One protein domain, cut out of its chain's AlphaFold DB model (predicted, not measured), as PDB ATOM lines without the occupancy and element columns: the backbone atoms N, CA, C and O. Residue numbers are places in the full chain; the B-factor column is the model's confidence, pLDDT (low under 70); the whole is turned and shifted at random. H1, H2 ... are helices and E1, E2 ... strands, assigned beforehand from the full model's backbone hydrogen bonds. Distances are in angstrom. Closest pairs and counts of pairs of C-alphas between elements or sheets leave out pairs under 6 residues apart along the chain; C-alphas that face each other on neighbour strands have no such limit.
ATOM      1  N   SER A   2      37.973 -36.625 -23.918       31.75
ATOM      2  CA  SER A   2      36.549 -36.417 -23.616       31.75
ATOM      3  C   SER A   2      36.087 -35.124 -24.283       31.75
ATOM      4  O   SER A   2      36.444 -34.027 -23.854       31.75
ATOM      5  N   THR A   3      35.328 -35.253 -25.365       33.78
ATOM      6  CA  THR A   3      34.590 -34.153 -25.983       33.78
ATOM      7  C   THR A   3      33.525 -33.683 -24.991       33.78
ATOM      8  O   THR A   3      32.470 -34.293 -24.837       33.78
ATOM      9  N   ARG A   4      33.797 -32.591 -24.265       33.53
ATOM     10  CA  ARG A   4      32.753 -31.875 -23.518       33.53
ATOM     11  C   ARG A   4      31.730 -31.366 -24.531       33.53
ATOM     12  O   ARG A   4      31.952 -30.340 -25.167       33.53
ATOM     13  N   ALA A   5      30.632 -32.103 -24.686       36.12
ATOM     14  CA  ALA A   5      29.479 -31.679 -25.461       36.12
ATOM     15  C   ALA A   5      29.039 -30.292 -24.970       36.12
ATOM     16  O   ALA A   5      28.740 -30.104 -23.786       36.12
ATOM     17  N   LYS A   6      29.058 -29.306 -25.871       41.41
ATOM     18  CA  LYS A   6      28.442 -28.003 -25.629       41.41
ATOM     19  C   LYS A   6      26.948 -28.275 -25.457       41.41
ATOM     20  O   LYS A   6      26.305 -28.735 -26.394       41.41
ATOM     21  N   VAL A   7      26.426 -28.088 -24.246       50.00
ATOM     22  CA  VAL A   7      24.986 -28.199 -23.990       50.00
ATOM     23  C   VAL A   7      24.335 -27.070 -24.773       50.00
ATOM     24  O   VAL A   7      24.523 -25.906 -24.428       50.00
ATOM     25  N   ASN A   8      23.657 -27.418 -25.863       51.78
ATOM     26  CA  ASN A   8      22.798 -26.490 -26.572       51.78
ATOM     27  C   ASN A   8      21.626 -26.171 -25.625       51.78
ATOM     28  O   ASN A   8      20.913 -27.112 -25.269       51.78
ATOM     29  N   PRO A   9      21.446 -24.923 -25.154       56.06
ATOM     30  CA  PRO A   9      20.308 -24.583 -24.298       56.06
ATOM     31  C   PRO A   9      18.962 -24.855 -24.991       56.06
ATOM     32  O   PRO A   9      17.973 -25.091 -24.301       56.06
ATOM     33  N   ASP A  10      18.966 -24.926 -26.327       58.31
ATOM     34  CA  ASP A  10      17.786 -25.136 -27.168       58.31
ATOM     35  C   ASP A  10      17.597 -26.606 -27.591       58.31
ATOM     36  O   ASP A  10      16.630 -26.948 -28.267       58.31
ATOM     37  N   GLY A  11      18.524 -27.499 -27.215       71.00
ATOM     38  CA  GLY A  11      18.505 -28.917 -27.582       71.00
ATOM     39  C   GLY A  11      18.257 -29.857 -26.397       71.00
ATOM     40  O   GLY A  11      18.465 -29.477 -25.241       71.00
ATOM     41  N   PRO A  12      17.848 -31.115 -26.654       81.88
ATOM     42  CA  PRO A  12      17.676 -32.109 -25.602       81.88
ATOM     43  C   PRO A  12      19.015 -32.388 -24.905       81.88
ATOM     44  O   PRO A  12      20.038 -32.658 -25.542       81.88
ATOM     45  N   CYS A  13      19.024 -32.323 -23.575       85.56
ATOM     46  CA  CYS A  13      20.207 -32.595 -22.772       85.56
ATOM     47  C   CYS A  13      20.659 -34.046 -22.944       85.56
ATOM     48  O   CYS A  13      19.884 -34.973 -22.725       85.56
ATOM     49  N   ALA A  14      21.949 -34.263 -23.201       86.19
ATOM     50  CA  ALA A  14      22.516 -35.604 -23.367       86.19
ATOM     51  C   ALA A  14      22.361 -36.523 -22.134       86.19
ATOM     52  O   ALA A  14      22.596 -37.722 -22.237       86.19
ATOM     53  N   LYS A  15      22.012 -35.977 -20.958       87.19
ATOM     54  CA  LYS A  15      21.838 -36.750 -19.717       87.19
ATOM     55  C   LYS A  15      20.393 -37.100 -19.386       87.19
ATOM     56  O   LYS A  15      20.170 -38.135 -18.773       87.19
ATOM     57  N   CYS A  16      19.445 -36.226 -19.708       87.25
ATOM     58  CA  CYS A  16      18.040 -36.410 -19.334       87.25
ATOM     59  C   CYS A  16      17.083 -36.417 -20.528       87.25
ATOM     60  O   CYS A  16      15.898 -36.641 -20.341       87.25
ATOM     61  N   GLY A  17      17.574 -36.151 -21.740       87.81
ATOM     62  CA  GLY A  17      16.765 -36.058 -22.954       87.81
ATOM     63  C   GLY A  17      15.884 -34.808 -23.038       87.81
ATOM     64  O   GLY A  17      15.253 -34.593 -24.066       87.81
ATOM     65  N   LEU A  18      15.853 -33.965 -21.999       86.75
ATOM     66  CA  LEU A  18      14.980 -32.793 -21.910       86.75
ATOM     67  C   LEU A  18      15.758 -31.480 -22.100       86.75
ATOM     68  O   LEU A  18      16.936 -31.409 -21.735       86.75
ATOM     69  N   PRO A  19      15.129 -30.428 -22.652       88.56
ATOM     70  CA  PRO A  19      15.743 -29.107 -22.732       88.56
ATOM     71  C   PRO A  19      15.801 -28.444 -21.345       88.56
ATOM     72  O   PRO A  19      14.932 -28.647 -20.492       88.56
ATOM     73  N   HIS A  20      16.830 -27.628 -21.106       88.69
ATOM     74  CA  HIS A  20      16.968 -26.862 -19.862       88.69
ATOM     75  C   HIS A  20      16.362 -25.471 -20.038       88.69
ATOM     76  O   HIS A  20      17.078 -24.518 -20.346       88.69
ATOM     77  N   LEU A  21      15.053 -25.360 -19.802       91.06
ATOM     78  CA  LEU A  21      14.309 -24.107 -19.944       91.06
ATOM     79  C   LEU A  21      13.810 -23.569 -18.601       91.06
ATOM     80  O   LEU A  21      13.456 -24.317 -17.684       91.06
ATOM     81  N   THR A  22      13.808 -22.246 -18.478       86.81
ATOM     82  CA  THR A  22      13.188 -21.534 -17.363       86.81
ATOM     83  C   THR A  22      11.683 -21.474 -17.595       86.81
ATOM     84  O   THR A  22      11.186 -21.760 -18.684       86.81
ATOM     85  N   TRP A  23      10.928 -21.036 -16.591       86.94
ATOM     86  CA  TRP A  23       9.482 -20.832 -16.739       86.94
ATOM     87  C   TRP A  23       9.112 -19.766 -17.791       86.94
ATOM     88  O   TRP A  23       7.972 -19.730 -18.237       86.94
ATOM     89  N   ARG A  24      10.065 -18.914 -18.204       87.00
ATOM     90  CA  ARG A  24       9.897 -17.921 -19.283       87.00
ATOM     91  C   ARG A  24      10.329 -18.441 -20.660       87.00
ATOM     92  O   ARG A  24      10.365 -17.661 -21.603       87.00
ATOM     93  N   GLY A  25      10.721 -19.712 -20.765       84.38
ATOM     94  CA  GLY A  25      11.255 -20.294 -21.999       84.38
ATOM     95  C   GLY A  25      12.698 -19.890 -22.323       84.38
ATOM     96  O   GLY A  25      13.167 -20.166 -23.418       84.38
ATOM     97  N   GLY A  26      13.409 -19.241 -21.393       84.06
ATOM     98  CA  GLY A  26      14.826 -18.901 -21.558       84.06
ATOM     99  C   GLY A  26      15.768 -20.026 -21.100       84.06
ATOM    100  O   GLY A  26      15.313 -20.972 -20.457       84.06
ATOM    101  N   PRO A  27      17.085 -19.920 -21.349       87.75
ATOM    102  CA  PRO A  27      18.065 -20.912 -20.905       87.75
ATOM    103  C   PRO A  27      18.115 -21.048 -19.375       87.75
ATOM    104  O   PRO A  27      18.363 -20.072 -18.663       87.75
ATOM    105  N   ALA A  28      17.929 -22.262 -18.855       92.12
ATOM    106  CA  ALA A  28      18.009 -22.552 -17.424       92.12
ATOM    107  C   ALA A  28      19.348 -23.163 -16.997       92.12
ATOM    108  O   ALA A  28      20.242 -23.476 -17.785       92.12
ATOM    109  N   CYS A  29      19.488 -23.353 -15.686       93.31
ATOM    110  CA  CYS A  29      20.588 -24.083 -15.085       93.31
ATOM    111  C   CYS A  29      20.758 -25.477 -15.712       93.31
ATOM    112  O   CYS A  29      19.881 -26.328 -15.607       93.31
ATOM    113  N   THR A  30      21.970 -25.783 -16.178       92.75
ATOM    114  CA  THR A  30      22.387 -27.111 -16.694       92.75
ATOM    115  C   THR A  30      22.483 -28.216 -15.620       92.75
ATOM    116  O   THR A  30      23.094 -29.266 -15.821       92.75
ATOM    117  N   GLY A  31      21.931 -27.964 -14.433       92.31
ATOM    118  CA  GLY A  31      21.882 -28.895 -13.308       92.31
ATOM    119  C   GLY A  31      20.577 -29.683 -13.323       92.31
ATOM    120  O   GLY A  31      19.640 -29.317 -14.026       92.31
ATOM    121  N   HIS A  32      20.507 -30.740 -12.524       93.94
ATOM    122  CA  HIS A  32      19.308 -31.561 -12.374       93.94
ATOM    123  C   HIS A  32      18.900 -31.567 -10.907       93.94
ATOM    124  O   HIS A  32      19.764 -31.483 -10.033       93.94
ATOM    125  N   LYS A  33      17.597 -31.652 -10.648       91.31
ATOM    126  CA  LYS A  33      17.080 -31.875  -9.299       91.31
ATOM    127  C   LYS A  33      17.491 -33.274  -8.824       91.31
ATOM    128  O   LYS A  33      17.802 -34.147  -9.631       91.31
ATOM    129  N   SER A  34      17.492 -33.477  -7.510       90.38
ATOM    130  CA  SER A  34      17.695 -34.803  -6.912       90.38
ATOM    131  C   SER A  34      16.528 -35.756  -7.195       90.38
ATOM    132  O   SER A  34      16.720 -36.967  -7.232       90.38
ATOM    133  N   GLU A  35      15.334 -35.204  -7.404       91.31
ATOM    134  CA  GLU A  35      14.123 -35.934  -7.762       91.31
ATOM    135  C   GLU A  35      14.171 -36.454  -9.208       91.31
ATOM    136  O   GLU A  35      14.706 -35.798 -10.111       91.31
ATOM    137  N   ARG A  36      13.586 -37.639  -9.412       91.50
ATOM    138  CA  ARG A  36      13.370 -38.256 -10.724       91.50
ATOM    139  C   ARG A  36      11.901 -38.151 -11.110       91.50
ATOM    140  O   ARG A  36      11.042 -38.143 -10.235       91.50
ATOM    141  N   ASP A  37      11.621 -38.071 -12.406       87.81
ATOM    142  CA  ASP A  37      10.240 -38.096 -12.893       87.81
ATOM    143  C   ASP A  37       9.601 -39.494 -12.749       87.81
ATOM    144  O   ASP A  37      10.255 -40.466 -12.360       87.81
ATOM    145  N   ALA A  38       8.311 -39.603 -13.083       87.38
ATOM    146  CA  ALA A  38       7.565 -40.864 -13.037       87.38
ATOM    147  C   ALA A  38       8.155 -41.961 -13.948       87.38
ATOM    148  O   ALA A  38       7.891 -43.142 -13.742       87.38
ATOM    149  N   SER A  39       8.965 -41.579 -14.936       85.50
ATOM    150  CA  SER A  39       9.678 -42.479 -15.845       85.50
ATOM    151  C   SER A  39      11.103 -42.800 -15.369       85.50
ATOM    152  O   SER A  39      11.831 -43.519 -16.051       85.50
ATOM    153  N   GLY A  40      11.517 -42.294 -14.204       87.00
ATOM    154  CA  GLY A  40      12.842 -42.501 -13.621       87.00
ATOM    155  C   GLY A  40      13.943 -41.590 -14.179       87.00
ATOM    156  O   GLY A  40      15.112 -41.751 -13.803       87.00
ATOM    157  N   ASN A  41      13.626 -40.617 -15.034       87.75
ATOM    158  CA  ASN A  41      14.608 -39.713 -15.633       87.75
ATOM    159  C   ASN A  41      14.985 -38.560 -14.697       87.75
ATOM    160  O   ASN A  41      14.255 -38.194 -13.778       87.75
ATOM    161  N   LEU A  42      16.160 -37.972 -14.937       91.38
ATOM    162  CA  LEU A  42      16.612 -36.788 -14.207       91.38
ATOM    163  C   LEU A  42      15.760 -35.570 -14.576       91.38
ATOM    164  O   LEU A  42      15.641 -35.232 -15.750       91.38
ATOM    165  N   VAL A  43      15.264 -34.844 -13.575       91.19
ATOM    166  CA  VAL A  43      14.472 -33.631 -13.813       91.19
ATOM    167  C   VAL A  43      15.401 -32.418 -13.971       91.19
ATOM    168  O   VAL A  43      16.189 -32.134 -13.059       91.19
ATOM    169  N   PRO A  44      15.348 -31.665 -15.088       91.62
ATOM    170  CA  PRO A  44      16.188 -30.488 -15.279       91.62
ATOM    171  C   PRO A  44      15.857 -29.386 -14.261       91.62
ATOM    172  O   PRO A  44      14.723 -29.203 -13.812       91.62
ATOM    173  N   CYS A  45      16.877 -28.627 -13.868       92.62
ATOM    174  CA  CYS A  45      16.691 -27.464 -13.016       92.62
ATOM    175  C   CYS A  45      16.137 -26.296 -13.835       92.62
ATOM    176  O   CYS A  45      16.781 -25.838 -14.769       92.62
ATOM    177  N   THR A  46      14.992 -25.762 -13.415       91.81
ATOM    178  CA  THR A  46      14.317 -24.627 -14.067       91.81
ATOM    179  C   THR A  46      14.751 -23.259 -13.530       91.81
ATOM    180  O   THR A  46      14.218 -22.234 -13.948       91.81
ATOM    181  N   LYS A  47      15.699 -23.219 -12.577       93.00
ATOM    182  CA  LYS A  47      16.224 -21.966 -12.008       93.00
ATOM    183  C   LYS A  47      17.153 -21.267 -12.996       93.00
ATOM    184  O   LYS A  47      17.948 -21.931 -13.669       93.00
ATOM    185  N   ASP A  48      17.137 -19.940 -12.965       92.44
ATOM    186  CA  ASP A  48      18.055 -19.112 -13.740       92.44
ATOM    187  C   ASP A  48      19.522 -19.376 -13.342       92.44
ATOM    188  O   ASP A  48      19.851 -19.490 -12.148       92.44
ATOM    189  N   PRO A  49      20.436 -19.492 -14.319       92.88
ATOM    190  CA  PRO A  49      21.865 -19.472 -14.054       92.88
ATOM    191  C   PRO A  49      22.308 -18.161 -13.389       92.88
ATOM    192  O   PRO A  49      21.678 -17.115 -13.543       92.88
ATOM    193  N   ARG A  50      23.440 -18.182 -12.673       93.31
ATOM    194  CA  ARG A  50      24.112 -16.922 -12.299       93.31
ATOM    195  C   ARG A  50      24.532 -16.191 -13.582       93.31
ATOM    196  O   ARG A  50      24.854 -16.843 -14.571       93.31
ATOM    197  N   LYS A  51      24.560 -14.856 -13.566       90.94
ATOM    198  CA  LYS A  51      24.961 -14.040 -14.726       90.94
ATOM    199  C   LYS A  51      26.315 -14.517 -15.283       90.94
ATOM    200  O   LYS A  51      27.263 -14.666 -14.518       90.94
ATOM    201  N   GLY A  52      26.377 -14.820 -16.584       88.31
ATOM    202  CA  GLY A  52      27.564 -15.373 -17.265       88.31
ATOM    203  C   GLY A  52      27.864 -16.860 -16.994       88.31
ATOM    204  O   GLY A  52      28.727 -17.460 -17.644       88.31
ATOM    205  N   ALA A  53      27.173 -17.496 -16.045       92.19
ATOM    206  CA  ALA A  53      27.339 -18.904 -15.701       92.19
ATOM    207  C   ALA A  53      26.324 -19.796 -16.431       92.19
ATOM    208  O   ALA A  53      25.319 -19.340 -16.958       92.19
ATOM    209  N   THR A  54      26.562 -21.108 -16.403       92.00
ATOM    210  CA  THR A  54      25.648 -22.122 -16.964       92.00
ATOM    211  C   THR A  54      24.855 -22.870 -15.889       92.00
ATOM    212  O   THR A  54      24.102 -23.800 -16.186       92.00
ATOM    213  N   LYS A  55      25.047 -22.518 -14.613       94.12
ATOM    214  CA  LYS A  55      24.391 -23.147 -13.462       94.12
ATOM    215  C   LYS A  55      23.896 -22.092 -12.481       94.12
ATOM    216  O   LYS A  55      24.482 -21.014 -12.367       94.12
ATOM    217  N   CYS A  56      22.825 -22.408 -11.762       95.50
ATOM    218  CA  CYS A  56      22.321 -21.586 -10.668       95.50
ATOM    219  C   CYS A  56      23.218 -21.733  -9.427       95.50
ATOM    220  O   CYS A  56      24.048 -22.645  -9.350       95.50
ATOM    221  N   GLY A  57      23.035 -20.862  -8.431       95.25
ATOM    222  CA  GLY A  57      23.828 -20.894  -7.193       95.25
ATOM    223  C   GLY A  57      23.794 -22.251  -6.476       95.25
ATOM    224  O   GLY A  57      24.828 -22.731  -6.025       95.25
ATOM    225  N   PHE A  58      22.636 -22.919  -6.483       94.62
ATOM    226  CA  PHE A  58      22.423 -24.218  -5.831       94.62
ATOM    227  C   PHE A  58      23.063 -25.408  -6.560       94.62
ATOM    228  O   PHE A  58      23.324 -26.430  -5.941       94.62
ATOM    229  N   HIS A  59      23.360 -25.282  -7.856       94.56
ATOM    230  CA  HIS A  59      24.042 -26.323  -8.636       94.56
ATOM    231  C   HIS A  59      25.504 -25.952  -8.931       94.56
ATOM    232  O   HIS A  59      26.067 -26.347  -9.951       94.56
ATOM    233  N   GLY A  60      26.130 -25.182  -8.035       91.88
ATOM    234  CA  GLY A  60      27.557 -24.847  -8.093       91.88
ATOM    235  C   GLY A  60      27.900 -23.625  -8.946       91.88
ATOM    236  O   GLY A  60      29.081 -23.344  -9.154       91.88
ATOM    237  N   GLY A  61      26.902 -22.866  -9.411       92.50
ATOM    238  CA  GLY A  61      27.111 -21.588 -10.099       92.50
ATOM    239  C   GLY A  61      27.765 -20.514  -9.224       92.50
ATOM    240  O   GLY A  61      28.322 -19.563  -9.756       92.50
ATOM    241  N   SER A  62      27.736 -20.687  -7.898       94.25
ATOM    242  CA  SER A  62      28.412 -19.812  -6.929       94.25
ATOM    243  C   SER A  62      29.828 -20.267  -6.558       94.25
ATOM    244  O   SER A  62      30.470 -19.622  -5.738       94.25
ATOM    245  N   SER A  63      30.327 -21.376  -7.117       94.06
ATOM    246  CA  SER A  63      31.702 -21.810  -6.834       94.06
ATOM    247  C   SER A  63      32.721 -20.814  -7.413       94.06
ATOM    248  O   SER A  63      32.471 -20.274  -8.495       94.06
ATOM    249  N   PRO A  64      33.889 -20.602  -6.773       94.00
ATOM    250  CA  PRO A  64      34.905 -19.663  -7.262       94.00
ATOM    251  C   PRO A  64      35.300 -19.900  -8.728       94.00
ATOM    252  O   PRO A  64      35.353 -18.969  -9.526       94.00
ATOM    253  N   ASN A  65      35.462 -21.166  -9.126       91.69
ATOM    254  CA  ASN A  65      35.779 -21.539 -10.509       91.69
ATOM    255  C   ASN A  65      34.641 -21.221 -11.492       91.69
ATOM    256  O   ASN A  65      34.899 -20.821 -12.629       91.69
ATOM    257  N   ALA A  66      33.382 -21.407 -11.077       90.62
ATOM    258  CA  ALA A  66      32.229 -21.075 -11.907       90.62
ATOM    259  C   ALA A  66      32.084 -19.560 -12.077       90.62
ATOM    260  O   ALA A  66      31.801 -19.118 -13.187       90.62
ATOM    261  N   LEU A  67      32.331 -18.787 -11.017       92.94
ATOM    262  CA  LEU A  67      32.330 -17.326 -11.060       92.94
ATOM    263  C   LEU A  67      33.461 -16.791 -11.943       92.94
ATOM    264  O   LEU A  67      33.194 -15.977 -12.817       92.94
ATOM    265  N   ALA A  68      34.685 -17.309 -11.813       90.19
ATOM    266  CA  ALA A  68      35.805 -16.911 -12.669       90.19
ATOM    267  C   ALA A  68      35.542 -17.225 -14.153       90.19
ATOM    268  O   ALA A  68      35.813 -16.410 -15.030       90.19
ATOM    269  N   ALA A  69      34.977 -18.398 -14.457       87.94
ATOM    270  CA  ALA A  69      34.592 -18.739 -15.825       87.94
ATOM    271  C   ALA A  69      33.421 -17.890 -16.340       87.94
ATOM    272  O   ALA A  69      33.379 -17.585 -17.527       87.94
ATOM    273  N   ALA A  70      32.469 -17.534 -15.475       90.94
ATOM    274  CA  ALA A  70      31.362 -16.652 -15.822       90.94
ATOM    275  C   ALA A  70      31.847 -15.235 -16.123       90.94
ATOM    276  O   ALA A  70      31.431 -14.664 -17.126       90.94
ATOM    277  N   GLN A  71      32.770 -14.717 -15.311       92.94
ATOM    278  CA  GLN A  71      33.392 -13.420 -15.530       92.94
ATOM    279  C   GLN A  71      34.111 -13.385 -16.879       92.94
ATOM    280  O   GLN A  71      33.794 -12.528 -17.689       92.94
ATOM    281  N   ARG A  72      34.943 -14.392 -17.190       89.81
ATOM    282  CA  ARG A  72      35.603 -14.483 -18.507       89.81
ATOM    283  C   ARG A  72      34.624 -14.423 -19.679       89.81
ATOM    284  O   ARG A  72      34.884 -13.713 -20.636       89.81
ATOM    285  N   ARG A  73      33.485 -15.122 -19.603       88.00
ATOM    286  CA  ARG A  73      32.469 -15.067 -20.671       88.00
ATOM    287  C   ARG A  73      31.829 -13.689 -20.800       88.00
ATOM    288  O   ARG A  73      31.554 -13.258 -21.911       88.00
ATOM    289  N   LEU A  74      31.566 -13.020 -19.676       89.69
ATOM    290  CA  LEU A  74      31.027 -11.659 -19.684       89.69
ATOM    291  C   LEU A  74      32.043 -10.669 -20.256       89.69
ATOM    292  O   LEU A  74      31.652  -9.796 -21.024       89.69
ATOM    293  N   ASP A  75      33.321 -10.830 -19.921       89.62
ATOM    294  CA  ASP A  75      34.409 -10.013 -20.456       89.62
ATOM    295  C   ASP A  75      34.577 -10.246 -21.965       89.62
ATOM    296  O   ASP A  75      34.674  -9.286 -22.723       89.62
ATOM    297  N   GLU A  76      34.531 -11.503 -22.421       85.00
ATOM    298  CA  GLU A  76      34.544 -11.876 -23.843       85.00
ATOM    299  C   GLU A  76      33.345 -11.278 -24.597       85.00
ATOM    300  O   GLU A  76      33.511 -10.701 -25.672       85.00
ATOM    301  N   GLU A  77      32.135 -11.364 -24.034       83.25
ATOM    302  CA  GLU A  77      30.926 -10.779 -24.624       83.25
ATOM    303  C   GLU A  77      31.018  -9.248 -24.685       83.25
ATOM    304  O   GLU A  77      30.674  -8.640 -25.702       83.25
ATOM    305  N   ALA A  78      31.500  -8.612 -23.616       87.81
ATOM    306  CA  ALA A  78      31.701  -7.169 -23.563       87.81
ATOM    307  C   ALA A  78      32.755  -6.712 -24.579       87.81
ATOM    308  O   ALA A  78      32.511  -5.760 -25.318       87.81
ATOM    309  N   ALA A  79      33.884  -7.420 -24.671       86.94
ATOM    310  CA  ALA A  79      34.938  -7.152 -25.641       86.94
ATOM    311  C   ALA A  79      34.442  -7.342 -27.080       86.94
ATOM    312  O   ALA A  79      34.705  -6.499 -27.931       86.94
ATOM    313  N   SER A  80      33.665  -8.397 -27.348       78.88
ATOM    314  CA  SER A  80      33.063  -8.636 -28.662       78.88
ATOM    315  C   SER A  80      32.101  -7.513 -29.061       78.88
ATOM    316  O   SER A  80      32.178  -7.014 -30.181       78.88
ATOM    317  N   LYS A  81      31.250  -7.048 -28.136       83.94
ATOM    318  CA  LYS A  81      30.354  -5.904 -28.374       83.94
ATOM    319  C   LYS A  81      31.115  -4.597 -28.579       83.94
ATOM    320  O   LYS A  81      30.726  -3.802 -29.431       83.94
ATOM    321  N   ALA A  82      32.175  -4.365 -27.809       88.00
ATOM    322  CA  ALA A  82      33.021  -3.186 -27.952       88.00
ATOM    323  C   ALA A  82      33.756  -3.188 -29.298       88.00
ATOM    324  O   ALA A  82      33.756  -2.174 -29.985       88.00
ATOM    325  N   LEU A  83      34.302  -4.337 -29.712       85.94
ATOM    326  CA  LEU A  83      34.933  -4.505 -31.017       85.94
ATOM    327  C   LEU A  83      33.933  -4.280 -32.153       85.94
ATOM    328  O   LEU A  83      34.229  -3.523 -33.067       85.94
ATOM    329  N   ALA A  84      32.746  -4.889 -32.086       76.94
ATOM    330  CA  ALA A  84      31.709  -4.703 -33.100       76.94
ATOM    331  C   ALA A  84      31.309  -3.227 -33.235       76.94
ATOM    332  O   ALA A  84      31.185  -2.723 -34.347       76.94
ATOM    333  N   ARG A  85      31.170  -2.518 -32.107       83.06
ATOM    334  CA  ARG A  85      30.909  -1.077 -32.108       83.06
ATOM    335  C   ARG A  85      32.066  -0.287 -32.711       83.06
ATOM    336  O   ARG A  85      31.821   0.534 -33.576       83.06
ATOM    337  N   GLY A  86      33.300  -0.560 -32.292       85.12
ATOM    338  CA  GLY A  86      34.478   0.131 -32.811       85.12
ATOM    339  C   GLY A  86      34.673  -0.091 -34.312       85.12
ATOM    340  O   GLY A  86      35.032   0.839 -35.020       85.12
ATOM    341  N   LEU A  87      34.380  -1.292 -34.819       82.25
ATOM    342  CA  LEU A  87      34.393  -1.577 -36.255       82.25
ATOM    343  C   LEU A  87      33.284  -0.819 -36.995       82.25
ATOM    344  O   LEU A  87      33.561  -0.235 -38.037       82.25
ATOM    345  N   ALA A  88      32.066  -0.775 -36.445       81.69
ATOM    346  CA  ALA A  88      30.964  -0.005 -37.021       81.69
ATOM    347  C   ALA A  88      31.233   1.511 -37.002       81.69
ATOM    348  O   ALA A  88      30.877   2.206 -37.944       81.69
ATOM    349  N   GLU A  89      31.886   2.033 -35.964       85.75
ATOM    350  CA  GLU A  89      32.306   3.439 -35.891       85.75
ATOM    351  C   GLU A  89      33.439   3.750 -36.878       85.75
ATOM    352  O   GLU A  89      33.436   4.809 -37.499       85.75
ATOM    353  N   ALA A  90      34.407   2.841 -37.026       83.19
ATOM    354  CA  ALA A  90      35.564   3.047 -37.891       83.19
ATOM    355  C   ALA A  90      35.236   2.909 -39.383       83.19
ATOM    356  O   ALA A  90      35.834   3.610 -40.195       83.19
ATOM    357  N   TYR A  91      34.326   1.999 -39.738       78.31
ATOM    358  CA  TYR A  91      34.094   1.608 -41.131       78.31
ATOM    359  C   TYR A  91      32.627   1.683 -41.572       78.31
ATOM    360  O   TYR A  91      32.365   1.676 -42.768       78.31
ATOM    361  N   GLY A  92      31.656   1.783 -40.658       78.62
ATOM    362  CA  GLY A  92      30.237   1.725 -41.024       78.62
ATOM    363  C   GLY A  92      29.914   0.467 -41.841       78.62
ATOM    364  O   GLY A  92      30.321  -0.633 -41.462       78.62
ATOM    365  N   ASP A  93      29.222   0.655 -42.969       75.19
ATOM    366  CA  ASP A  93      28.989  -0.386 -43.986       75.19
ATOM    367  C   ASP A  93      30.088  -0.422 -45.072       75.19
ATOM    368  O   ASP A  93      30.164  -1.375 -45.850       75.19
ATOM    369  N   ASP A  94      30.973   0.579 -45.105       70.56
ATOM    370  CA  ASP A  94      32.053   0.715 -46.083       70.56
ATOM    371  C   ASP A  94      33.348   0.110 -45.528       70.56
ATOM    372  O   ASP A  94      34.281   0.791 -45.092       70.56
ATOM    373  N   VAL A  95      33.413  -1.223 -45.552       71.81
ATOM    374  CA  VAL A  95      34.679  -1.929 -45.329       71.81
ATOM    375  C   VAL A  95      35.615  -1.603 -46.499       71.81
ATOM    376  O   VAL A  95      35.248  -1.879 -47.642       71.81
ATOM    377  N   PRO A  96      36.821  -1.055 -46.251       72.62
ATOM    378  CA  PRO A  96      37.741  -0.708 -47.321       72.62
ATOM    379  C   PRO A  96      38.040  -1.926 -48.186       72.62
ATOM    380  O   PRO A  96      38.295  -3.017 -47.666       72.62
ATOM    381  N   GLU A  97      38.055  -1.735 -49.502       74.81
ATOM    382  CA  GLU A  97      38.607  -2.741 -50.394       74.81
ATOM    383  C   GLU A  97      40.107  -2.862 -50.105       74.81
ATOM    384  O   GLU A  97      40.854  -1.883 -50.119       74.81
TER     385      GLU A  97
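AT A GLANCE: This is residues 2 to 97 of the 253 residues of an uncharacterized protein of Cellulomonas rhizosphaerae (UniProt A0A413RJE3). The model has little regular structure: a head mostly of loops holds the small hairpin E1 and E2, and one long helix, H1, leads away, with residues 78 to 86 and 88 to 94 sticking out. The printed part has 96 residues, of which 36 are in named elements, in the order E1, E2, H1; the class is mixed, the two-stranded sheet antiparallel. The whole is loose, with a radius of gyration of the C-alphas of 17.9 A, and elongated, spanning 61 by 32 by 28 A.

HOW THE PARTS SIT: E1, residues 32 to 36, and E2, residues 42 to 44, form a hairpin, antiparallel at 136 degrees between directions; N 33 and O 43 are within hydrogen-bond range at 2.8 A. H1, residues 64 to 91, is apart from E1. In H1 every O i to N i+4 pair is within hydrogen-bond range.

IN THESE COORDINATES: E1 begins at C-alpha 32 (19.308, -31.561, -12.374). H1 measures 40.0 A and ends at C-alpha 91 (34.094, 1.608, -41.131).

THE WHOLE: The C-alphas of Ala 38 and Glu 97, the two farthest apart, are 61.7 A apart. The printed part has no cut. The link E1 to E2 is tight; E2 to H1 is long, 19 residues. Residues 2 to 10 have pLDDT under 70.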